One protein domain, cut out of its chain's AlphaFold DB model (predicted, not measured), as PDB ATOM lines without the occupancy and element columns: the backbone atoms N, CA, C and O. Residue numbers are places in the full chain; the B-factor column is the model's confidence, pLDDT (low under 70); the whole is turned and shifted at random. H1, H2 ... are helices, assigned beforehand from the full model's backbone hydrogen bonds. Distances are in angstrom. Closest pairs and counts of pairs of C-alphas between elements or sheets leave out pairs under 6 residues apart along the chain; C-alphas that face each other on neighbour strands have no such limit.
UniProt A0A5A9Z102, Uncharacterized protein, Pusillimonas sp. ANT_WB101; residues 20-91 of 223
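This is residues 20 to 91 of the 223 residues of an uncharacterized protein of Pusillimonas sp. ANT_WB101 (UniProt A0A5A9Z102). A long helix, H1, and a shorter one, H4, run the same way nearly side by side with a gap between them, and the short helix H2 bridges that gap crosswise, from near H1 to H4. The still shorter helix H3 fills the corner between H2 and residues 28 to 33 of H1, and the last residues, 87 to 91, fold back from H4 toward the far part of H1. The printed part has 72 residues with four named helices in the order H1, H2, H3, H4 and no named strand, and its class is all helix. It is compact, with a radius of gyration of the C-alphas of 11.6 A, and the C-alphas span 35 by 25 by 19 A.

H1, residues 20 to 39, begins at C-alpha 20 at (177.839, 85.381, 106.430) and measures 28.7 A from first to last C-alpha. H2, residues 43 to 51, measures 10.8 A and begins at C-alpha 43 at (193.782, 82.261, 85.920). H3, residues 63 to 69, measures 9.9 A. H4, residues 77 to 86, measures 14.3 A and ends at C-alpha 86 at (201.137, 70.048, 97.188).

H1 touches H3 with residues 28 to 33 alone, at a steep tilt of 67 degrees, opposite ways; the closest C-alphas are those of Lys 29 and Ala 69, 5.0 A apart. H1 and H2 are close but not clearly touching, about perpendicular at 81 degrees, with the closest C-alphas, those of Gln 36 and Ala 43, 7.1 A apart. H1 and H4 are close but not clearly touching, at a shallow tilt of 25 degrees, the same way; their closest C-alphas, those of Ile 35 and Ala 84, are 7.0 A apart. H2 touches H3, about perpendicular at 84 degrees, and the C-alphas of Ala 43 and Trp 65 come closest, at 5.9 A. H2 also touches H4, about perpendicular at 88 degrees, and the C-alphas of Leu 50 and Ile 80 come closest, at 5.7 A. H3 and H4 are apart. The packing of the helices is mostly crossed: of the 3 touching pairs, 0 are at a shallow tilt. In H1, H2, H3 and H4 every O i to N i+4 pair is within hydrogen-bond range.

The two C-alphas farthest apart are those of Asn 20 and Ala 54, at 35.5 A. The printed part runs from residue 20 to residue 91 with no cut. The link from H1 to H2 is tight, that from H2 to H3 is long with 11 residues, and that from H3 to H4 is short. The mean pLDDT of the printed part is 77.4, and 14 residues are under 70: residues 20 to 22, residues 53 to 62 and residue 71.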
ATOM      1  N   ASN A  20     176.975  86.562 106.457       62.50
ATOM      2  CA  ASN A  20     177.839  85.381 106.430       62.50
ATOM      3  C   ASN A  20     178.155  84.916 104.999       62.50
ATOM      4  O   ASN A  20     179.242  84.404 104.743       62.50
ATOM      5  N   HIS A  21     177.244  85.119 104.041       67.31
ATOM      6  CA  HIS A  21     177.474  84.784 102.634       67.31
ATOM      7  C   HIS A  21     178.482  85.739 101.986       67.31
ATOM      8  O   HIS A  21     179.438  85.281 101.361       67.31
ATOM      9  N   ALA A  22     178.325  87.049 102.199       67.31
ATOM     10  CA  ALA A  22     179.246  88.062 101.682       67.31
ATOM     11  C   ALA A  22     180.657  87.924 102.288       67.31
ATOM     12  O   ALA A  22     181.649  87.945 101.557       67.31
ATOM     13  N   SER A  23     180.746  87.693 103.603       70.12
ATOM     14  CA  SER A  23     182.011  87.412 104.302       70.12
ATOM     15  C   SER A  23     182.707  86.167 103.738       70.12
ATOM     16  O   SER A  23     183.890  86.209 103.391       70.12
ATOM     17  N   LYS A  24     181.961  85.069 103.547       71.88
ATOM     18  CA  LYS A  24     182.490  83.821 102.981       71.88
ATOM     19  C   LYS A  24     182.989  84.012 101.550       71.88
ATOM     20  O   LYS A  24     184.096  83.587 101.234       71.88
ATOM     21  N   VAL A  25     182.222  84.693 100.698       76.94
ATOM     22  CA  VAL A  25     182.633  85.037  99.325       76.94
ATOM     23  C   VAL A  25     183.936  85.836  99.321       76.94
ATOM     24  O   VAL A  25     184.855  85.498  98.574       76.94
ATOM     25  N   ARG A  26     184.048  86.857 100.181       80.81
ATOM     26  CA  ARG A  26     185.245  87.698 100.279       80.81
ATOM     27  C   ARG A  26     186.483  86.881 100.657       80.81
ATOM     28  O   ARG A  26     187.491  86.961  99.962       80.81
ATOM     29  N   ARG A  27     186.387  86.031 101.683       78.31
ATOM     30  CA  ARG A  27     187.505  85.180 102.131       78.31
ATOM     31  C   ARG A  27     187.906  84.143 101.084       78.31
ATOM     32  O   ARG A  27     189.089  83.925 100.854       78.31
ATOM     33  N   GLN A  28     186.939  83.517 100.409       82.62
ATOM     34  CA  GLN A  28     187.238  82.582  99.317       82.62
ATOM     35  C   GLN A  28     187.943  83.273  98.145       82.62
ATOM     36  O   GLN A  28     188.879  82.711  97.580       82.62
ATOM     37  N   LYS A  29     187.532  84.501  97.808       85.62
ATOM     38  CA  LYS A  29     188.207  85.329  96.807       85.62
ATOM     39  C   LYS A  29     189.644  85.645  97.220       85.62
ATOM     40  O   LYS A  29     190.543  85.470  96.406       85.62
ATOM     41  N   GLU A  30     189.862  86.074  98.462       82.19
ATOM     42  CA  GLU A  30     191.203  86.372  98.984       82.19
ATOM     43  C   GLU A  30     192.126  85.141  98.906       82.19
ATOM     44  O   GLU A  30     193.247  85.259  98.425       82.19
ATOM     45  N   ILE A  31     191.634  83.944  99.255       83.31
ATOM     46  CA  ILE A  31     192.398  82.687  99.134       83.31
ATOM     47  C   ILE A  31     192.806  82.410  97.679       83.31
ATOM     48  O   ILE A  31     193.956  82.070  97.410       83.31
ATOM     49  N   LEU A  32     191.877  82.542  96.728       85.94
ATOM     50  CA  LEU A  32     192.159  82.275  95.313       85.94
ATOM     51  C   LEU A  32     193.123  83.302  94.707       85.94
ATOM     52  O   LEU A  32     193.977  82.933  93.904       85.94
ATOM     53  N   LEU A  33     193.008  84.574  95.098       87.00
ATOM     54  CA  LEU A  33     193.939  85.622  94.677       87.00
ATOM     55  C   LEU A  33     195.343  85.378  95.226       87.00
ATOM     56  O   LEU A  33     196.309  85.529  94.491       87.00
ATOM     57  N   GLU A  34     195.455  84.946  96.478       84.94
ATOM     58  CA  GLU A  34     196.743  84.643  97.096       84.94
ATOM     59  C   GLU A  34     197.430  83.443  96.422       84.94
ATOM     60  O   GLU A  34     198.620  83.503  96.126       84.94
ATOM     61  N   ILE A  35     196.672  82.393  96.073       85.31
ATOM     62  CA  ILE A  35     197.186  81.280  95.254       85.31
ATOM     63  C   ILE A  35     197.675  81.794  93.894       85.31
ATOM     64  O   ILE A  35     198.723  81.375  93.398       85.31
ATOM     65  N   GLN A  36     196.928  82.716  93.282       88.12
ATOM     66  CA  GLN A  36     197.304  83.292  91.998       88.12
ATOM     67  C   GLN A  36     198.595  84.112  92.087       88.12
ATOM     68  O   GLN A  36     199.488  83.904  91.269       88.12
ATOM     69  N   LEU A  37     198.723  84.967  93.102       86.31
ATOM     70  CA  LEU A  37     199.928  85.753  93.360       86.31
ATOM     71  C   LEU A  37     201.142  84.852  93.609       86.31
ATOM     72  O   LEU A  37     202.159  85.006  92.940       86.31
ATOM     73  N   GLN A  38     201.012  83.866  94.501       86.31
ATOM     74  CA  GLN A  38     202.114  82.981  94.882       86.31
ATOM     75  C   GLN A  38     202.581  82.081  93.732       86.31
ATOM     76  O   GLN A  38     203.761  81.755  93.627       86.31
ATOM     77  N   SER A  39     201.662  81.659  92.866       86.62
ATOM     78  CA  SER A  39     201.996  80.811  91.719       86.62
ATOM     79  C   SER A  39     202.651  81.561  90.555       86.62
ATOM     80  O   SER A  39     203.249  80.917  89.695       86.62
ATOM     81  N   GLY A  40     202.474  82.887  90.466       88.50
ATOM     82  CA  GLY A  40     202.847  83.686  89.291       88.50
ATOM     83  C   GLY A  40     202.096  83.313  88.002       88.50
ATOM     84  O   GLY A  40     202.487  83.730  86.914       88.50
ATOM     85  N   LYS A  41     201.034  82.500  88.093       86.31
ATOM     86  CA  LYS A  41     200.317  81.937  86.941       86.31
ATOM     87  C   LYS A  41     199.050  82.718  86.621       86.31
ATOM     88  O   LYS A  41     198.398  83.309  87.480       86.31
ATOM     89  N   THR A  42     198.652  82.671  85.355       87.12
ATOM     90  CA  THR A  42     197.364  83.220  84.916       87.12
ATOM     91  C   THR A  42     196.199  82.363  85.420       87.12
ATOM     92  O   THR A  42     196.335  81.159  85.648       87.12
ATOM     93  N   ALA A  43     195.008  82.960  85.519       83.75
ATOM     94  CA  ALA A  43     193.782  82.261  85.920       83.75
ATOM     95  C   ALA A  43     193.509  80.987  85.093       83.75
ATOM     96  O   ALA A  43     193.078  79.970  85.631       83.75
ATOM     97  N   SER A  44     193.785  81.019  83.784       83.44
ATOM     98  CA  SER A  44     193.597  79.871  82.888       83.44
ATOM     99  C   SER A  44     194.623  78.758  83.102       83.44
ATOM    100  O   SER A  44     194.292  77.586  82.922       83.44
ATOM    101  N   GLN A  45     195.857  79.095  83.489       85.12
ATOM    102  CA  GLN A  45     196.877  78.107  83.854       85.12
ATOM    103  C   GLN A  45     196.529  77.442  85.189       85.12
ATOM    104  O   GLN A  45     196.519  76.217  85.271       85.12
ATOM    105  N   LEU A  46     196.142  78.231  86.197       86.56
ATOM    106  CA  LEU A  46     195.731  77.717  87.507       86.56
ATOM    107  C   LEU A  46     194.483  76.849  87.437       86.56
ATOM    108  O   LEU A  46     194.415  75.814  88.098       86.56
ATOM    109  N   GLU A  47     193.502  77.227  86.615       85.88
ATOM    110  CA  GLU A  47     192.312  76.401  86.440       85.88
ATOM    111  C   GLU A  47     192.659  75.053  85.798       85.88
ATOM    112  O   GLU A  47     192.221  74.022  86.304       85.88
ATOM    113  N   ARG A  48     193.496  75.020  84.753       82.50
ATOM    114  CA  ARG A  48     193.944  73.746  84.158       82.50
ATOM    115  C   ARG A  48     194.715  72.895  85.155       82.50
ATOM    116  O   ARG A  48     194.485  71.699  85.264       82.50
ATOM    117  N   GLU A  49     195.593  73.523  85.918       85.12
ATOM    118  CA  GLU A  49     196.537  72.820  86.769       85.12
ATOM    119  C   GLU A  49     195.944  72.314  88.089       85.12
ATOM    120  O   GLU A  49     196.282  71.223  88.553       85.12
ATOM    121  N   LEU A  50     195.077  73.108  88.716       83.00
ATOM    122  CA  LEU A  50     194.484  72.793  90.015       83.00
ATOM    123  C   LEU A  50     193.077  72.206  89.855       83.00
ATOM    124  O   LEU A  50     192.661  71.362  90.650       83.00
ATOM    125  N   CYS A  51     192.344  72.580  88.804       76.62
ATOM    126  CA  CYS A  51     190.957  72.149  88.604       76.62
ATOM    127  C   CYS A  51     190.787  71.124  87.470       76.62
ATOM    128  O   CYS A  51     189.773  70.427  87.459       76.62
ATOM    129  N   GLY A  52     191.749  71.006  86.550       70.00
ATOM    130  CA  GLY A  52     191.673  70.096  85.408       70.00
ATOM    131  C   GLY A  52     191.857  68.620  85.778       70.00
ATOM    132  O   GLY A  52     192.698  68.261  86.604       70.00
ATOM    133  N   GLY A  53     191.039  67.773  85.151       56.28
ATOM    134  CA  GLY A  53     191.328  66.364  84.871       56.28
ATOM    135  C   GLY A  53     191.578  66.198  83.366       56.28
ATOM    136  O   GLY A  53     191.409  67.164  82.624       56.28
ATOM    137  N   ALA A  54     191.943  64.994  82.918       46.59
ATOM    138  CA  ALA A  54     192.450  64.694  81.567       46.59
ATOM    139  C   ALA A  54     191.595  65.164  80.359       46.59
ATOM    140  O   ALA A  54     192.101  65.158  79.247       46.59
ATOM    141  N   ASN A  55     190.354  65.629  80.560       48.31
ATOM    142  CA  ASN A  55     189.410  66.014  79.498       48.31
ATOM    143  C   ASN A  55     188.970  67.494  79.564       48.31
ATOM    144  O   ASN A  55     187.826  67.823  79.250       48.31
ATOM    145  N   TYR A  56     189.821  68.403  80.048       57.53
ATOM    146  CA  TYR A  56     189.512  69.838  80.035       57.53
ATOM    147  C   TYR A  56     189.796  70.403  78.636       57.53
ATOM    148  O   TYR A  56     190.896  70.878  78.375       57.53
ATOM    149  N   GLU A  57     188.823  70.325  77.725       54.84
ATOM    150  CA  GLU A  57     188.938  70.949  76.403       54.84
ATOM    151  C   GLU A  57     189.251  72.448  76.549       54.84
ATOM    152  O   GLU A  57     188.575  73.190  77.274       54.84
ATOM    153  N   ASP A  58     190.319  72.884  75.881       55.09
ATOM    154  CA  ASP A  58     191.081  74.111  76.148       55.09
ATOM    155  C   ASP A  58     190.317  75.446  75.988       55.09
ATOM    156  O   ASP A  58     190.867  76.513  76.259       55.09
ATOM    157  N   GLY A  59     189.032  75.433  75.624       58.28
ATOM    158  CA  GLY A  59     188.255  76.647  75.346       58.28
ATOM    159  C   GLY A  59     187.689  77.388  76.567       58.28
ATOM    160  O   GLY A  59     187.365  78.569  76.467       58.28
ATOM    161  N   ASN A  60     187.550  76.736  77.730       63.41
ATOM    162  CA  ASN A  60     186.863  77.326  78.901       63.41
ATOM    163  C   ASN A  60     187.712  77.403  80.182       63.41
ATOM    164  O   ASN A  60     187.219  77.826  81.236       63.41
ATOM    165  N   ALA A  61     188.992  77.043  80.099       65.88
ATOM    166  CA  ALA A  61     189.928  77.175  81.206       65.88
ATOM    167  C   ALA A  61     190.129  78.648  81.607       65.88
ATOM    168  O   ALA A  61     190.448  79.514  80.795       65.88
ATOM    169  N   GLY A  62     189.948  78.954  82.887       68.44
ATOM    170  CA  GLY A  62     190.047  80.291  83.475       68.44
ATOM    171  C   GLY A  62     188.701  81.000  83.631       68.44
ATOM    172  O   GLY A  62     188.643  82.048  84.277       68.44
ATOM    173  N   LYS A  63     187.603  80.483  83.057       79.25
ATOM    174  CA  LYS A  63     186.266  81.085  83.217       79.25
ATOM    175  C   LYS A  63     185.709  80.849  84.620       79.25
ATOM    176  O   LYS A  63     185.126  81.770  85.194       79.25
ATOM    177  N   LYS A  64     185.902  79.656  85.198       81.75
ATOM    178  CA  LYS A  64     185.451  79.376  86.570       81.75
ATOM    179  C   LYS A  64     186.336  80.094  87.576       81.75
ATOM    180  O   LYS A  64     185.802  80.729  88.479       81.75
ATOM    181  N   TRP A  65     187.651  80.090  87.360       84.56
ATOM    182  CA  TRP A  65     188.598  80.810  88.210       84.56
ATOM    183  C   TRP A  65     188.271  82.301  88.279       84.56
ATOM    184  O   TRP A  65     188.096  82.843  89.369       84.56
ATOM    185  N   ARG A  66     188.085  82.953  87.121       81.56
ATOM    186  CA  ARG A  66     187.684  84.369  87.060       81.56
ATOM    187  C   ARG A  66     186.343  84.620  87.743       81.56
ATOM    188  O   ARG A  66     186.225  85.593  88.474       81.56
ATOM    189  N   ARG A  67     185.356  83.737  87.562       82.88
ATOM    190  CA  ARG A  67     184.040  83.855  88.210       82.88
ATOM    191  C   ARG A  67     184.111  83.725  89.737       82.88
ATOM    192  O   ARG A  67     183.352  84.381  90.449       82.88
ATOM    193  N   TRP A  68     185.008  82.893  90.259       83.81
ATOM    194  CA  TRP A  68     185.234  82.794  91.702       83.81
ATOM    195  C   TRP A  68     185.993  84.012  92.234       83.81
ATOM    196  O   TRP A  68     185.561  84.629  93.206       83.81
ATOM    197  N   ALA A  69     187.047  84.437  91.533       74.25
ATOM    198  CA  ALA A  69     187.790  85.655  91.853       74.25
ATOM    199  C   ALA A  69     186.932  86.935  91.737       74.25
ATOM    200  O   ALA A  69     187.218  87.932  92.399       74.25
ATOM    201  N   SER A  70     185.850  86.920  90.951       74.56
ATOM    202  CA  SER A  70     184.905  88.035  90.825       74.56
ATOM    203  C   SER A  70     183.817  88.062  91.906       74.56
ATOM    204  O   SER A  70     182.970  88.946  91.869       74.56
ATOM    205  N   GLY A  71     183.827  87.132  92.871       69.88
ATOM    206  CA  GLY A  71     182.885  87.134  93.998       69.88
ATOM    207  C   GLY A  71     181.784  86.073  93.936       69.88
ATOM    208  O   GLY A  71     180.728  86.250  94.531       69.88
ATOM    209  N   THR A  72     182.006  84.954  93.243       77.31
ATOM    210  CA  THR A  72     181.135  83.772  93.367       77.31
ATOM    211  C   THR A  72     181.774  82.755  94.309       77.31
ATOM    212  O   THR A  72     182.986  82.554  94.256       77.31
ATOM    213  N   LEU A  73     180.979  82.054  95.127       76.31
ATOM    214  CA  LEU A  73     181.506  80.957  95.943       76.31
ATOM    215  C   LEU A  73     182.149  79.870  95.071       76.31
ATOM    216  O   LEU A  73     181.572  79.396  94.088       76.31
ATOM    217  N   CYS A  74     183.336  79.440  95.482       77.56
ATOM    218  CA  CYS A  74     184.030  78.312  94.896       77.56
ATOM    219  C   CYS A  74     183.574  77.019  95.582       77.56
ATOM    220  O   CYS A  74     183.898  76.754  96.741       77.56
ATOM    221  N   THR A  75     182.831  76.184  94.856       75.44
ATOM    222  CA  THR A  75     182.348  74.881  95.349       75.44
ATOM    223  C   THR A  75     183.459  73.839  95.477       75.44
ATOM    224  O   THR A  75     183.298  72.856  96.190       75.44
ATOM    225  N   SER A  76     184.596  74.050  94.806       76.56
ATOM    226  CA  SER A  76     185.740  73.125  94.781       76.56
ATOM    227  C   SER A  76     186.935  73.618  95.602       76.56
ATOM    228  O   SER A  76     188.032  73.083  95.459       76.56
ATOM    229  N   LEU A  77     186.739  74.623  96.465       80.88
ATOM    230  CA  LEU A  77     187.836  75.316  97.145       80.88
ATOM    231  C   LEU A  77     188.734  74.377  97.959       80.88
ATOM    232  O   LEU A  77     189.948  74.511  97.890       80.88
ATOM    233  N   GLY A  78     188.165  73.397  98.669       72.69
ATOM    234  CA  GLY A  78     188.954  72.432  99.447       72.69
ATOM    235  C   GLY A  78     189.939  71.632  98.586       72.69
ATOM    236  O   GLY A  78     191.112  71.534  98.928       72.69
ATOM    237  N   LYS A  79     189.498  71.153  97.414       78.38
ATOM    238  CA  LYS A  79     190.360  70.428  96.461       78.38
ATOM    239  C   LYS A  79     191.425  71.335  95.836       78.38
ATOM    240  O   LYS A  79     192.526  70.879  95.546       78.38
ATOM    241  N   ILE A  80     191.093  72.610  95.606       82.06
ATOM    242  CA  ILE A  80     192.040  73.604  95.081       82.06
ATOM    243  C   ILE A  80     193.129  73.896  96.115       82.06
ATOM    244  O   ILE A  80     194.298  73.902  95.747       82.06
ATOM    245  N   ILE A  81     192.758  74.088  97.386       81.31
ATOM    246  CA  ILE A  81     193.706  74.309  98.487       81.31
ATOM    247  C   ILE A  81     194.655  73.117  98.609       81.31
ATOM    248  O   ILE A  81     195.864  73.308  98.546       81.31
ATOM    249  N   GLU A  82     194.129  71.892  98.672       78.81
ATOM    250  CA  GLU A  82     194.949  70.679  98.803       78.81
ATOM    251  C   GLU A  82     195.979  70.549  97.664       78.81
ATOM    252  O   GLU A  82     197.154  70.249  97.884       78.81
ATOM    253  N   LYS A  83     195.562  70.805  96.419       82.19
ATOM    254  CA  LYS A  83     196.470  70.767  95.266       82.19
ATOM    255  C   LYS A  83     197.453  71.939  95.254       82.19
ATOM    256  O   LYS A  83     198.598  71.745  94.855       82.19
ATOM    257  N   ALA A  84     197.033  73.131  95.674       83.12
ATOM    258  CA  ALA A  84     197.906  74.298  95.776       83.12
ATOM    259  C   ALA A  84     198.989  74.094  96.846       83.12
ATOM    260  O   ALA A  84     200.139  74.455  96.611       83.12
ATOM    261  N   GLU A  85     198.656  73.459  97.974       79.44
ATOM    262  CA  GLU A  85     199.617  73.084  99.018       79.44
ATOM    263  C   GLU A  85     200.658  72.096  98.494       79.44
ATOM    264  O   GLU A  85     201.854  72.351  98.625       79.44
ATOM    265  N   LYS A  86     200.225  71.030  97.806       84.06
ATOM    266  CA  LYS A  86     201.137  70.048  97.188       84.06
ATOM    267  C   LYS A  86     202.080  70.669  96.153       84.06
ATOM    268  O   LYS A  86     203.165  70.145  95.933       84.06
ATOM    269  N   LYS A  87     201.672  71.768  95.512       83.75
ATOM    270  CA  LYS A  87     202.469  72.488  94.507       83.75
ATOM    271  C   LYS A  87     203.259  73.679  95.056       83.75
ATOM    272  O   LYS A  87     203.951  74.338  94.287       83.75
ATOM    273  N   GLY A  88     203.159  73.969  96.355       82.62
ATOM    274  CA  GLY A  88     203.846  75.104  96.978       82.62
ATOM    275  C   GLY A  88     203.258  76.480  96.632       82.62
ATOM    276  O   GLY A  88     203.899  77.497  96.876       82.62
ATOM    277  N   TYR A  89     202.037  76.542  96.090       85.56
ATOM    278  CA  TYR A  89     201.350  77.798  95.738       85.56
ATOM    279  C   TYR A  89     200.502  78.358  96.884       85.56
ATOM    280  O   TYR A  89     199.761  79.318  96.698       85.56
ATOM    281  N   PHE A  90     200.567  77.743  98.063       83.75
ATOM    282  CA  PHE A  90     199.755  78.120  99.211       83.75
ATOM    283  C   PHE A  90     200.602  78.843 100.259       83.75
ATOM    284  O   PHE A  90     201.379  78.216 100.981       83.75
ATOM    285  N   SER A  91     200.472  80.171 100.315       78.31
ATOM    286  CA  SER A  91     201.215  81.013 101.255       78.31
ATOM    287  C   SER A  91     200.684  80.883 102.690       78.31
ATOM    288  O   SER A  91     199.554  80.445 102.929       78.31
TER     289      SER A  91